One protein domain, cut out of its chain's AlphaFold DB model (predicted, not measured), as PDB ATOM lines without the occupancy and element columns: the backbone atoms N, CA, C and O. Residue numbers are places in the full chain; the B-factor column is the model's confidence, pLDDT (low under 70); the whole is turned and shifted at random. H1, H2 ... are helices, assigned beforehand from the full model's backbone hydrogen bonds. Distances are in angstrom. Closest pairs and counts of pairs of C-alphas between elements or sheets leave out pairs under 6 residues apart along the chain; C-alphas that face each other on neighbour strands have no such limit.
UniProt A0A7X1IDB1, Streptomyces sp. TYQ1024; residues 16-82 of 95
ATOM      1  N   VAL A  16      38.182 -52.798  -8.440       74.38
ATOM      2  CA  VAL A  16      36.882 -53.412  -8.110       74.38
ATOM      3  C   VAL A  16      36.154 -53.904  -9.366       74.38
ATOM      4  O   VAL A  16      35.602 -55.004  -9.369       74.38
ATOM      5  N   LEU A  17      36.167 -53.116 -10.446       76.50
ATOM      6  CA  LEU A  17      35.561 -53.512 -11.721       76.50
ATOM      7  C   LEU A  17      36.355 -54.625 -12.426       76.50
ATOM      8  O   LEU A  17      35.756 -55.512 -13.030       76.50
ATOM      9  N   GLY A  18      37.686 -54.604 -12.335       70.75
ATOM     10  CA  GLY A  18      38.578 -55.606 -12.920       70.75
ATOM     11  C   GLY A  18      38.595 -56.931 -12.157       70.75
ATOM     12  O   GLY A  18      38.657 -57.985 -12.783       70.75
ATOM     13  N   ALA A  19      38.465 -56.879 -10.830       67.88
ATOM     14  CA  ALA A  19      38.392 -58.030  -9.932       67.88
ATOM     15  C   ALA A  19      36.975 -58.617  -9.811       67.88
ATOM     16  O   ALA A  19      36.755 -59.528  -9.012       67.88
ATOM     17  N   ARG A  20      36.009 -58.154 -10.623       57.78
ATOM     18  CA  ARG A  20      34.611 -58.638 -10.660       57.78
ATOM     19  C   ARG A  20      34.469 -60.151 -10.943       57.78
ATOM     20  O   ARG A  20      33.366 -60.678 -10.863       57.78
ATOM     21  N   ALA A  21      35.567 -60.870 -11.176       57.59
ATOM     22  CA  ALA A  21      35.619 -62.332 -11.145       57.59
ATOM     23  C   ALA A  21      35.396 -62.952  -9.738       57.59
ATOM     24  O   ALA A  21      35.096 -64.138  -9.646       57.59
ATOM     25  N   GLY A  22      35.484 -62.188  -8.638       56.34
ATOM     26  CA  GLY A  22      35.289 -62.690  -7.265       56.34
ATOM     27  C   GLY A  22      33.923 -62.338  -6.661       56.34
ATOM     28  O   GLY A  22      33.797 -61.341  -5.949       56.34
ATOM     29  N   ARG A  23      32.885 -63.146  -6.923       60.81
ATOM     30  CA  ARG A  23      31.494 -62.886  -6.481       60.81
ATOM     31  C   ARG A  23      31.302 -62.800  -4.958       60.81
ATOM     32  O   ARG A  23      30.405 -62.088  -4.522       60.81
ATOM     33  N   GLU A  24      32.150 -63.439  -4.155       61.06
ATOM     34  CA  GLU A  24      32.016 -63.436  -2.686       61.06
ATOM     35  C   GLU A  24      32.320 -62.075  -2.046       61.06
ATOM     36  O   GLU A  24      31.630 -61.641  -1.127       61.06
ATOM     37  N   ARG A  25      33.319 -61.342  -2.551       62.91
ATOM     38  CA  ARG A  25      33.744 -60.068  -1.938       62.91
ATOM     39  C   ARG A  25      32.867 -58.890  -2.324       62.91
ATOM     40  O   ARG A  25      32.808 -57.894  -1.603       62.91
ATOM     41  N   TYR A  26      32.142 -59.012  -3.431       62.66
ATOM     42  CA  TYR A  26      31.221 -57.977  -3.880       62.66
ATOM     43  C   TYR A  26      30.044 -57.801  -2.912       62.66
ATOM     44  O   TYR A  26      29.564 -56.683  -2.728       62.66
ATOM     45  N   GLU A  27      29.597 -58.874  -2.251       65.31
ATOM     46  CA  GLU A  27      28.483 -58.800  -1.301       65.31
ATOM     47  C   GLU A  27      28.856 -58.082   0.002       65.31
ATOM     48  O   GLU A  27      28.079 -57.258   0.500       65.31
ATOM     49  N   GLU A  28      30.069 -58.311   0.514       65.56
ATOM     50  CA  GLU A  28      30.591 -57.608   1.695       65.56
ATOM     51  C   GLU A  28      30.763 -56.110   1.409       65.56
ATOM     52  O   GLU A  28      30.271 -55.254   2.154       65.56
ATOM     53  N   LEU A  29      31.373 -55.786   0.264       69.31
ATOM     54  CA  LEU A  29      31.518 -54.409  -0.204       69.31
ATOM     55  C   LEU A  29      30.160 -53.741  -0.430       69.31
ATOM     56  O   LEU A  29      29.986 -52.579  -0.063       69.31
ATOM     57  N   ARG A  30      29.159 -54.462  -0.948       69.62
ATOM     58  CA  ARG A  30      27.809 -53.925  -1.171       69.62
ATOM     59  C   ARG A  30      27.162 -53.448   0.125       69.62
ATOM     60  O   ARG A  30      26.526 -52.395   0.104       69.62
ATOM     61  N   LYS A  31      27.327 -54.156   1.250       72.62
ATOM     62  CA  LYS A  31      26.805 -53.702   2.555       72.62
ATOM     63  C   LYS A  31      27.471 -52.402   3.015       72.62
ATOM     64  O   LYS A  31      26.768 -51.474   3.417       72.62
ATOM     65  N   GLY A  32      28.798 -52.305   2.901       74.12
ATOM     66  CA  GLY A  32      29.550 -51.096   3.257       74.12
ATOM     67  C   GLY A  32      29.192 -49.900   2.371       74.12
ATOM     68  O   GLY A  32      28.835 -48.832   2.868       74.12
ATOM     69  N   VAL A  33      29.176 -50.112   1.054       74.12
ATOM     70  CA  VAL A  33      28.779 -49.109   0.056       74.12
ATOM     71  C   VAL A  33      27.346 -48.646   0.295       74.12
ATOM     72  O   VAL A  33      27.073 -47.449   0.253       74.12
ATOM     73  N   ARG A  34      26.423 -49.565   0.603       75.06
ATOM     74  CA  ARG A  34      25.025 -49.228   0.882       75.06
ATOM     75  C   ARG A  34      24.900 -48.344   2.122       75.06
ATOM     76  O   ARG A  34      24.168 -47.364   2.065       75.06
ATOM     77  N   ARG A  35      25.629 -48.630   3.204       75.44
ATOM     78  CA  ARG A  35      25.619 -47.798   4.421       75.44
ATOM     79  C   ARG A  35      26.184 -46.396   4.161       75.44
ATOM     80  O   ARG A  35      25.623 -45.418   4.641       75.44
ATOM     81  N   ILE A  36      27.242 -46.288   3.358       76.19
ATOM     82  CA  ILE A  36      27.833 -44.995   2.974       76.19
ATOM     83  C   ILE A  36      26.870 -44.203   2.077       76.19
ATOM     84  O   ILE A  36      26.634 -43.023   2.316       76.19
ATOM     85  N   ALA A  37      26.242 -44.859   1.099       75.25
ATOM     86  CA  ALA A  37      25.280 -44.241   0.185       75.25
ATOM     87  C   ALA A  37      23.962 -43.810   0.863       75.25
ATOM     88  O   ALA A  37      23.229 -42.982   0.323       75.25
ATOM     89  N   GLN A  38      23.637 -44.373   2.028       77.44
ATOM     90  CA  GLN A  38      22.462 -43.999   2.823       77.44
ATOM     91  C   GLN A  38      22.670 -42.724   3.652       77.44
ATOM     92  O   GLN A  38      21.690 -42.150   4.118       77.44
ATOM     93  N   ASN A  39      23.910 -42.262   3.839       78.25
ATOM     94  CA  ASN A  39      24.181 -41.074   4.639       78.25
ATOM     95  C   ASN A  39      23.742 -39.793   3.883       78.25
ATOM     96  O   ASN A  39      24.185 -39.581   2.749       78.25
ATOM     97  N   PRO A  40      22.910 -38.912   4.476       70.62
ATOM     98  CA  PRO A  40      22.421 -37.696   3.818       70.62
ATOM     99  C   PRO A  40      23.537 -36.732   3.382       70.62
ATOM    100  O   PRO A  40      23.392 -36.059   2.359       70.62
ATOM    101  N   ALA A  41      24.671 -36.707   4.089       74.88
ATOM    102  CA  ALA A  41      25.841 -35.924   3.685       74.88
ATOM    103  C   ALA A  41      26.461 -36.459   2.382       74.88
ATOM    104  O   ALA A  41      26.881 -35.698   1.508       74.88
ATOM    105  N   VAL A  42      26.460 -37.783   2.218       74.31
ATOM    106  CA  VAL A  42      26.959 -38.446   1.012       74.31
ATOM    107  C   VAL A  42      25.957 -38.304  -0.123       74.31
ATOM    108  O   VAL A  42      26.390 -38.068  -1.238       74.31
ATOM    109  N   ARG A  43      24.642 -38.364   0.127       73.06
ATOM    110  CA  ARG A  43      23.617 -38.129  -0.907       73.06
ATOM    111  C   ARG A  43      23.704 -36.735  -1.523       73.06
ATOM    112  O   ARG A  43      23.805 -36.647  -2.738       73.06
ATOM    113  N   ASN A  44      23.745 -35.680  -0.706       72.75
ATOM    114  CA  ASN A  44      23.872 -34.302  -1.203       72.75
ATOM    115  C   ASN A  44      25.163 -34.106  -2.015       72.75
ATOM    116  O   ASN A  44      25.168 -33.505  -3.094       72.75
ATOM    117  N   THR A  45      26.266 -34.670  -1.517       74.81
ATOM    118  CA  THR A  45      27.563 -34.601  -2.196       74.81
ATOM    119  C   THR A  45      27.576 -35.439  -3.473       74.81
ATOM    120  O   THR A  45      28.107 -34.995  -4.481       74.81
ATOM    121  N   ALA A  46      26.978 -36.630  -3.459       75.25
ATOM    122  CA  ALA A  46      26.907 -37.540  -4.596       75.25
ATOM    123  C   ALA A  46      25.988 -37.007  -5.691       75.25
ATOM    124  O   ALA A  46      26.311 -37.161  -6.857       75.25
ATOM    125  N   GLU A  47      24.881 -36.357  -5.342       72.69
ATOM    126  CA  GLU A  47      23.983 -35.709  -6.297       72.69
ATOM    127  C   GLU A  47      24.685 -34.538  -6.991       72.69
ATOM    128  O   GLU A  47      24.780 -34.501  -8.219       72.69
ATOM    129  N   THR A  48      25.328 -33.664  -6.213       71.88
ATOM    130  CA  THR A  48      26.158 -32.574  -6.749       71.88
ATOM    131  C   THR A  48      27.328 -33.109  -7.580       71.88
ATOM    132  O   THR A  48      27.647 -32.578  -8.646       71.88
ATOM    133  N   ALA A  49      27.970 -34.189  -7.131       71.19
ATOM    134  CA  ALA A  49      29.058 -34.847  -7.844       71.19
ATOM    135  C   ALA A  49      28.580 -35.630  -9.072       71.19
ATOM    136  O   ALA A  49      29.361 -35.791  -9.995       71.19
ATOM    137  N   ALA A  50      27.331 -36.090  -9.131       68.25
ATOM    138  CA  ALA A  50      26.759 -36.765 -10.294       68.25
ATOM    139  C   ALA A  50      26.390 -35.754 -11.383       68.25
ATOM    140  O   ALA A  50      26.686 -35.979 -12.558       68.25
ATOM    141  N   VAL A  51      25.807 -34.614 -10.993       72.00
ATOM    142  CA  VAL A  51      25.493 -33.501 -11.901       72.00
ATOM    143  C   VAL A  51      26.778 -32.922 -12.496       72.00
ATOM    144  O   VAL A  51      26.936 -32.884 -13.718       72.00
ATOM    145  N   ASN A  52      27.751 -32.571 -11.651       71.44
ATOM    146  CA  ASN A  52      29.057 -32.091 -12.113       71.44
ATOM    147  C   ASN A  52      29.894 -33.201 -12.758       71.44
ATOM    148  O   ASN A  52      30.700 -32.947 -13.650       71.44
ATOM    149  N   GLY A  53      29.684 -34.442 -12.329       69.88
ATOM    150  CA  GLY A  53      30.415 -35.616 -12.779       69.88
ATOM    151  C   GLY A  53      30.144 -35.950 -14.230       69.88
ATOM    152  O   GLY A  53      31.083 -36.314 -14.915       69.88
ATOM    153  N   LYS A  54      28.924 -35.762 -14.746       70.88
ATOM    154  CA  LYS A  54      28.639 -35.975 -16.179       70.88
ATOM    155  C   LYS A  54      29.374 -34.968 -17.066       70.88
ATOM    156  O   LYS A  54      30.020 -35.358 -18.037       70.88
ATOM    157  N   ALA A  55      29.332 -33.686 -16.706       75.75
ATOM    158  CA  ALA A  55      30.025 -32.630 -17.445       75.75
ATOM    159  C   ALA A  55      31.555 -32.772 -17.350       75.75
ATOM    160  O   ALA A  55      32.270 -32.607 -18.342       75.75
ATOM    161  N   LEU A  56      32.062 -33.120 -16.165       73.94
ATOM    162  CA  LEU A  56      33.480 -33.367 -15.937       73.94
ATOM    163  C   LEU A  56      33.943 -34.659 -16.614       73.94
ATOM    164  O   LEU A  56      35.025 -34.664 -17.184       73.94
ATOM    165  N   ALA A  57      33.132 -35.717 -16.606       75.25
ATOM    166  CA  ALA A  57      33.423 -36.973 -17.287       75.25
ATOM    167  C   ALA A  57      33.506 -36.768 -18.797       75.25
ATOM    168  O   ALA A  57      34.478 -37.210 -19.390       75.25
ATOM    169  N   GLY A  58      32.573 -36.036 -19.416       74.38
ATOM    170  CA  GLY A  58      32.652 -35.720 -20.847       74.38
ATOM    171  C   GLY A  58      33.938 -34.966 -21.213       74.38
ATOM    172  O   GLY A  58      34.637 -35.329 -22.157       74.38
ATOM    173  N   ARG A  59      34.318 -33.965 -20.407       75.12
ATOM    174  CA  ARG A  59      35.568 -33.205 -20.597       75.12
ATOM    175  C   ARG A  59      36.821 -34.031 -20.309       75.12
ATOM    176  O   ARG A  59      37.830 -33.871 -20.990       75.12
ATOM    177  N   ALA A  60      36.773 -34.893 -19.298       72.94
ATOM    178  CA  ALA A  60      37.868 -35.776 -18.935       72.94
ATOM    179  C   ALA A  60      38.071 -36.858 -19.997       72.94
ATOM    180  O   ALA A  60      39.209 -37.102 -20.361       72.94
ATOM    181  N   LEU A  61      37.005 -37.442 -20.545       74.75
ATOM    182  CA  LEU A  61      37.081 -38.430 -21.623       74.75
ATOM    183  C   LEU A  61      37.738 -37.844 -22.875       74.75
ATOM    184  O   LEU A  61      38.678 -38.446 -23.382       74.75
ATOM    185  N   GLY A  62      37.325 -36.647 -23.311       75.19
ATOM    186  CA  GLY A  62      37.974 -35.965 -24.439       75.19
ATOM    187  C   GLY A  62      39.451 -35.669 -24.164       75.19
ATOM    188  O   GLY A  62      40.330 -36.069 -24.918       75.19
ATOM    189  N   LYS A  63      39.756 -35.067 -23.010       77.50
ATOM    190  CA  LYS A  63      41.130 -34.671 -22.663       77.50
ATOM    191  C   LYS A  63      42.060 -35.847 -22.362       77.50
ATOM    192  O   LYS A  63      43.273 -35.697 -22.490       77.50
ATOM    193  N   VAL A  64      41.514 -36.968 -21.894       76.12
ATOM    194  CA  VAL A  64      42.249 -38.222 -21.716       76.12
ATOM    195  C   VAL A  64      42.517 -38.821 -23.083       76.12
ATOM    196  O   VAL A  64      43.680 -39.079 -23.349       76.12
ATOM    197  N   GLY A  65      41.513 -38.939 -23.961       74.62
ATOM    198  CA  GLY A  65      41.687 -39.421 -25.338       74.62
ATOM    199  C   GLY A  65      42.807 -38.694 -26.085       74.62
ATOM    200  O   GLY A  65      43.703 -39.343 -26.612       74.62
ATOM    201  N   ASP A  66      42.837 -37.363 -26.002       77.94
ATOM    202  CA  ASP A  66      43.864 -36.533 -26.651       77.94
ATOM    203  C   ASP A  66      45.259 -36.613 -26.000       77.94
ATOM    204  O   ASP A  66      46.246 -36.161 -26.576       77.94
ATOM    205  N   ARG A  67      45.364 -37.122 -24.765       79.12
ATOM    206  CA  ARG A  67      46.625 -37.178 -24.001       79.12
ATOM    207  C   ARG A  67      47.088 -38.585 -23.664       79.12
ATOM    208  O   ARG A  67      48.084 -38.711 -22.951       79.12
ATOM    209  N   VAL A  68      46.394 -39.626 -24.122       80.38
ATOM    210  CA  VAL A  68      46.847 -41.004 -23.924       80.38
ATOM    211  C   VAL A  68      48.086 -41.223 -24.799       80.38
ATOM    212  O   VAL A  68      47.986 -41.143 -26.022       80.38
ATOM    213  N   PRO A  69      49.264 -41.504 -24.214       82.25
ATOM    214  CA  PRO A  69      50.441 -41.870 -24.992       82.25
ATOM    215  C   PRO A  69      50.204 -43.206 -25.707       82.25
ATOM    216  O   PRO A  69      49.583 -44.101 -25.128       82.25
ATOM    217  N   GLY A  70      50.746 -43.379 -26.918       81.75
ATOM    218  CA  GLY A  70      50.563 -44.600 -27.721       81.75
ATOM    219  C   GLY A  70      50.874 -45.894 -26.959       81.75
ATOM    220  O   GLY A  70      50.088 -46.829 -26.990       81.75
ATOM    221  N   SER A  71      51.910 -45.891 -26.118       83.44
ATOM    222  CA  SER A  71      52.277 -47.031 -25.265       83.44
ATOM    223  C   SER A  71      51.194 -47.468 -24.271       83.44
ATOM    224  O   SER A  71      51.113 -48.643 -23.917       83.44
ATOM    225  N   VAL A  72      50.352 -46.541 -23.807       82.94
ATOM    226  CA  VAL A  72      49.225 -46.847 -22.917       82.94
ATOM    227  C   VAL A  72      48.041 -47.369 -23.729       82.94
ATOM    228  O   VAL A  72      47.395 -48.324 -23.303       82.94
ATOM    229  N   ALA A  73      47.780 -46.787 -24.903       84.75
ATOM    230  CA  ALA A  73      46.737 -47.257 -25.811       84.75
ATOM    231  C   ALA A  73      47.019 -48.686 -26.306       84.75
ATOM    232  O   ALA A  73      46.140 -49.545 -26.218       84.75
ATOM    233  N   ASP A  74      48.260 -48.965 -26.711       84.81
ATOM    234  CA  ASP A  74      48.713 -50.294 -27.128       84.81
ATOM    235  C   ASP A  74      48.589 -51.311 -25.994       84.81
ATOM    236  O   ASP A  74      48.092 -52.414 -26.204       84.81
ATOM    237  N   ARG A  75      48.946 -50.931 -24.759       84.50
ATOM    238  CA  ARG A  75      48.806 -51.817 -23.593       84.50
ATOM    239  C   ARG A  75      47.349 -52.143 -23.274       84.50
ATOM    240  O   ARG A  75      47.033 -53.265 -22.888       84.50
ATOM    241  N   VAL A  76      46.451 -51.165 -23.391       84.62
ATOM    242  CA  VAL A  76      45.013 -51.383 -23.175       84.62
ATOM    243  C   VAL A  76      44.440 -52.280 -24.271       84.62
ATOM    244  O   VAL A  76      43.665 -53.186 -23.967       84.62
ATOM    245  N   ARG A  77      44.849 -52.068 -25.527       81.38
ATOM    246  CA  ARG A  77      44.457 -52.906 -26.663       81.38
ATOM    247  C   ARG A  77      44.957 -54.341 -26.508       81.38
ATOM    248  O   ARG A  77      44.150 -55.258 -26.610       81.38
ATOM    249  N   SER A  78      46.229 -54.533 -26.165       82.81
ATOM    250  CA  SER A  78      46.805 -55.865 -25.976       82.81
ATOM    251  C   SER A  78      46.127 -56.614 -24.828       82.81
ATOM    252  O   SER A  78      45.857 -57.799 -24.937       82.81
ATOM    253  N   LEU A  79      45.786 -55.928 -23.728       80.25
ATOM    254  CA  LEU A  79      45.028 -56.524 -22.622       80.25
ATOM    255  C   LEU A  79      43.586 -56.874 -23.009       80.25
ATOM    256  O   LEU A  79      43.025 -57.814 -22.450       80.25
ATOM    257  N   ARG A  80      42.975 -56.118 -23.929       80.19
ATOM    258  CA  ARG A  80      41.647 -56.422 -24.471       80.19
ATOM    259  C   ARG A  80      41.689 -57.670 -25.347       80.19
ATOM    260  O   ARG A  80      40.840 -58.528 -25.164       80.19
ATOM    261  N   GLU A  81      42.685 -57.776 -26.220       73.81
ATOM    262  CA  GLU A  81      42.927 -58.956 -27.061       73.81
ATOM    263  C   GLU A  81      43.263 -60.190 -26.200       73.81
ATOM    264  O   GLU A  81      42.716 -61.262 -26.420       73.81
ATOM    265  N   GLN A  82      44.052 -60.034 -25.130       71.25
ATOM    266  CA  GLN A  82      44.366 -61.124 -24.194       71.25
ATOM    267  C   GLN A  82      43.158 -61.600 -23.364       71.25
ATOM    268  O   GLN A  82      43.175 -62.703 -22.823       71.25
TER     269      GLN A  82
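Overview. This is residues 16 to 82 of the 95 residues of a protein of Streptomyces sp. TYQ1024 (UniProt A0A7X1IDB1). Three helices follow one another end to end round an open, flat U: long H2 makes the base, H1 and H3 the two arms, and residues 16 to 22 hook back into the opening. The printed part has 67 residues with three named helices, in the order H1, H2, H3, and no named strand; the class is all helix. It is extended, with a radius of gyration of the C-alphas of 16.9 A and spans of 43 by 33 by 11 A.

Along the chain. H1, residues 23 to 37, runs 20.8 A from C-alpha 23 at (31.494, -62.886, -6.481). H2, residues 40 to 65, runs 35.0 A with a kink of 45 degrees near residue 54. H3, residues 70 to 82, runs 18.0 A to C-alpha 82 at (44.366, -61.124, -24.194).

Arrangement. H1 and H2 are close but not clearly touching; their closest C-alphas, of Ala 37 and Arg 43, are 6.4 A apart. They run opposite ways at a steep tilt of 63 degrees. H3 is apart from H1 and from H2. Every O i to N i+4 pair is within hydrogen-bond range in H3, 9 of 11 in H1 and 21 of 22 in H2.

Size, cuts and confidence. The C-alphas farthest apart, of Pro 40 and Gly 70, are 42.8 A apart. The printed part has no cut, and both links are tight. The model's pLDDT is under 70 at residues 19 to 30, 50 and 53.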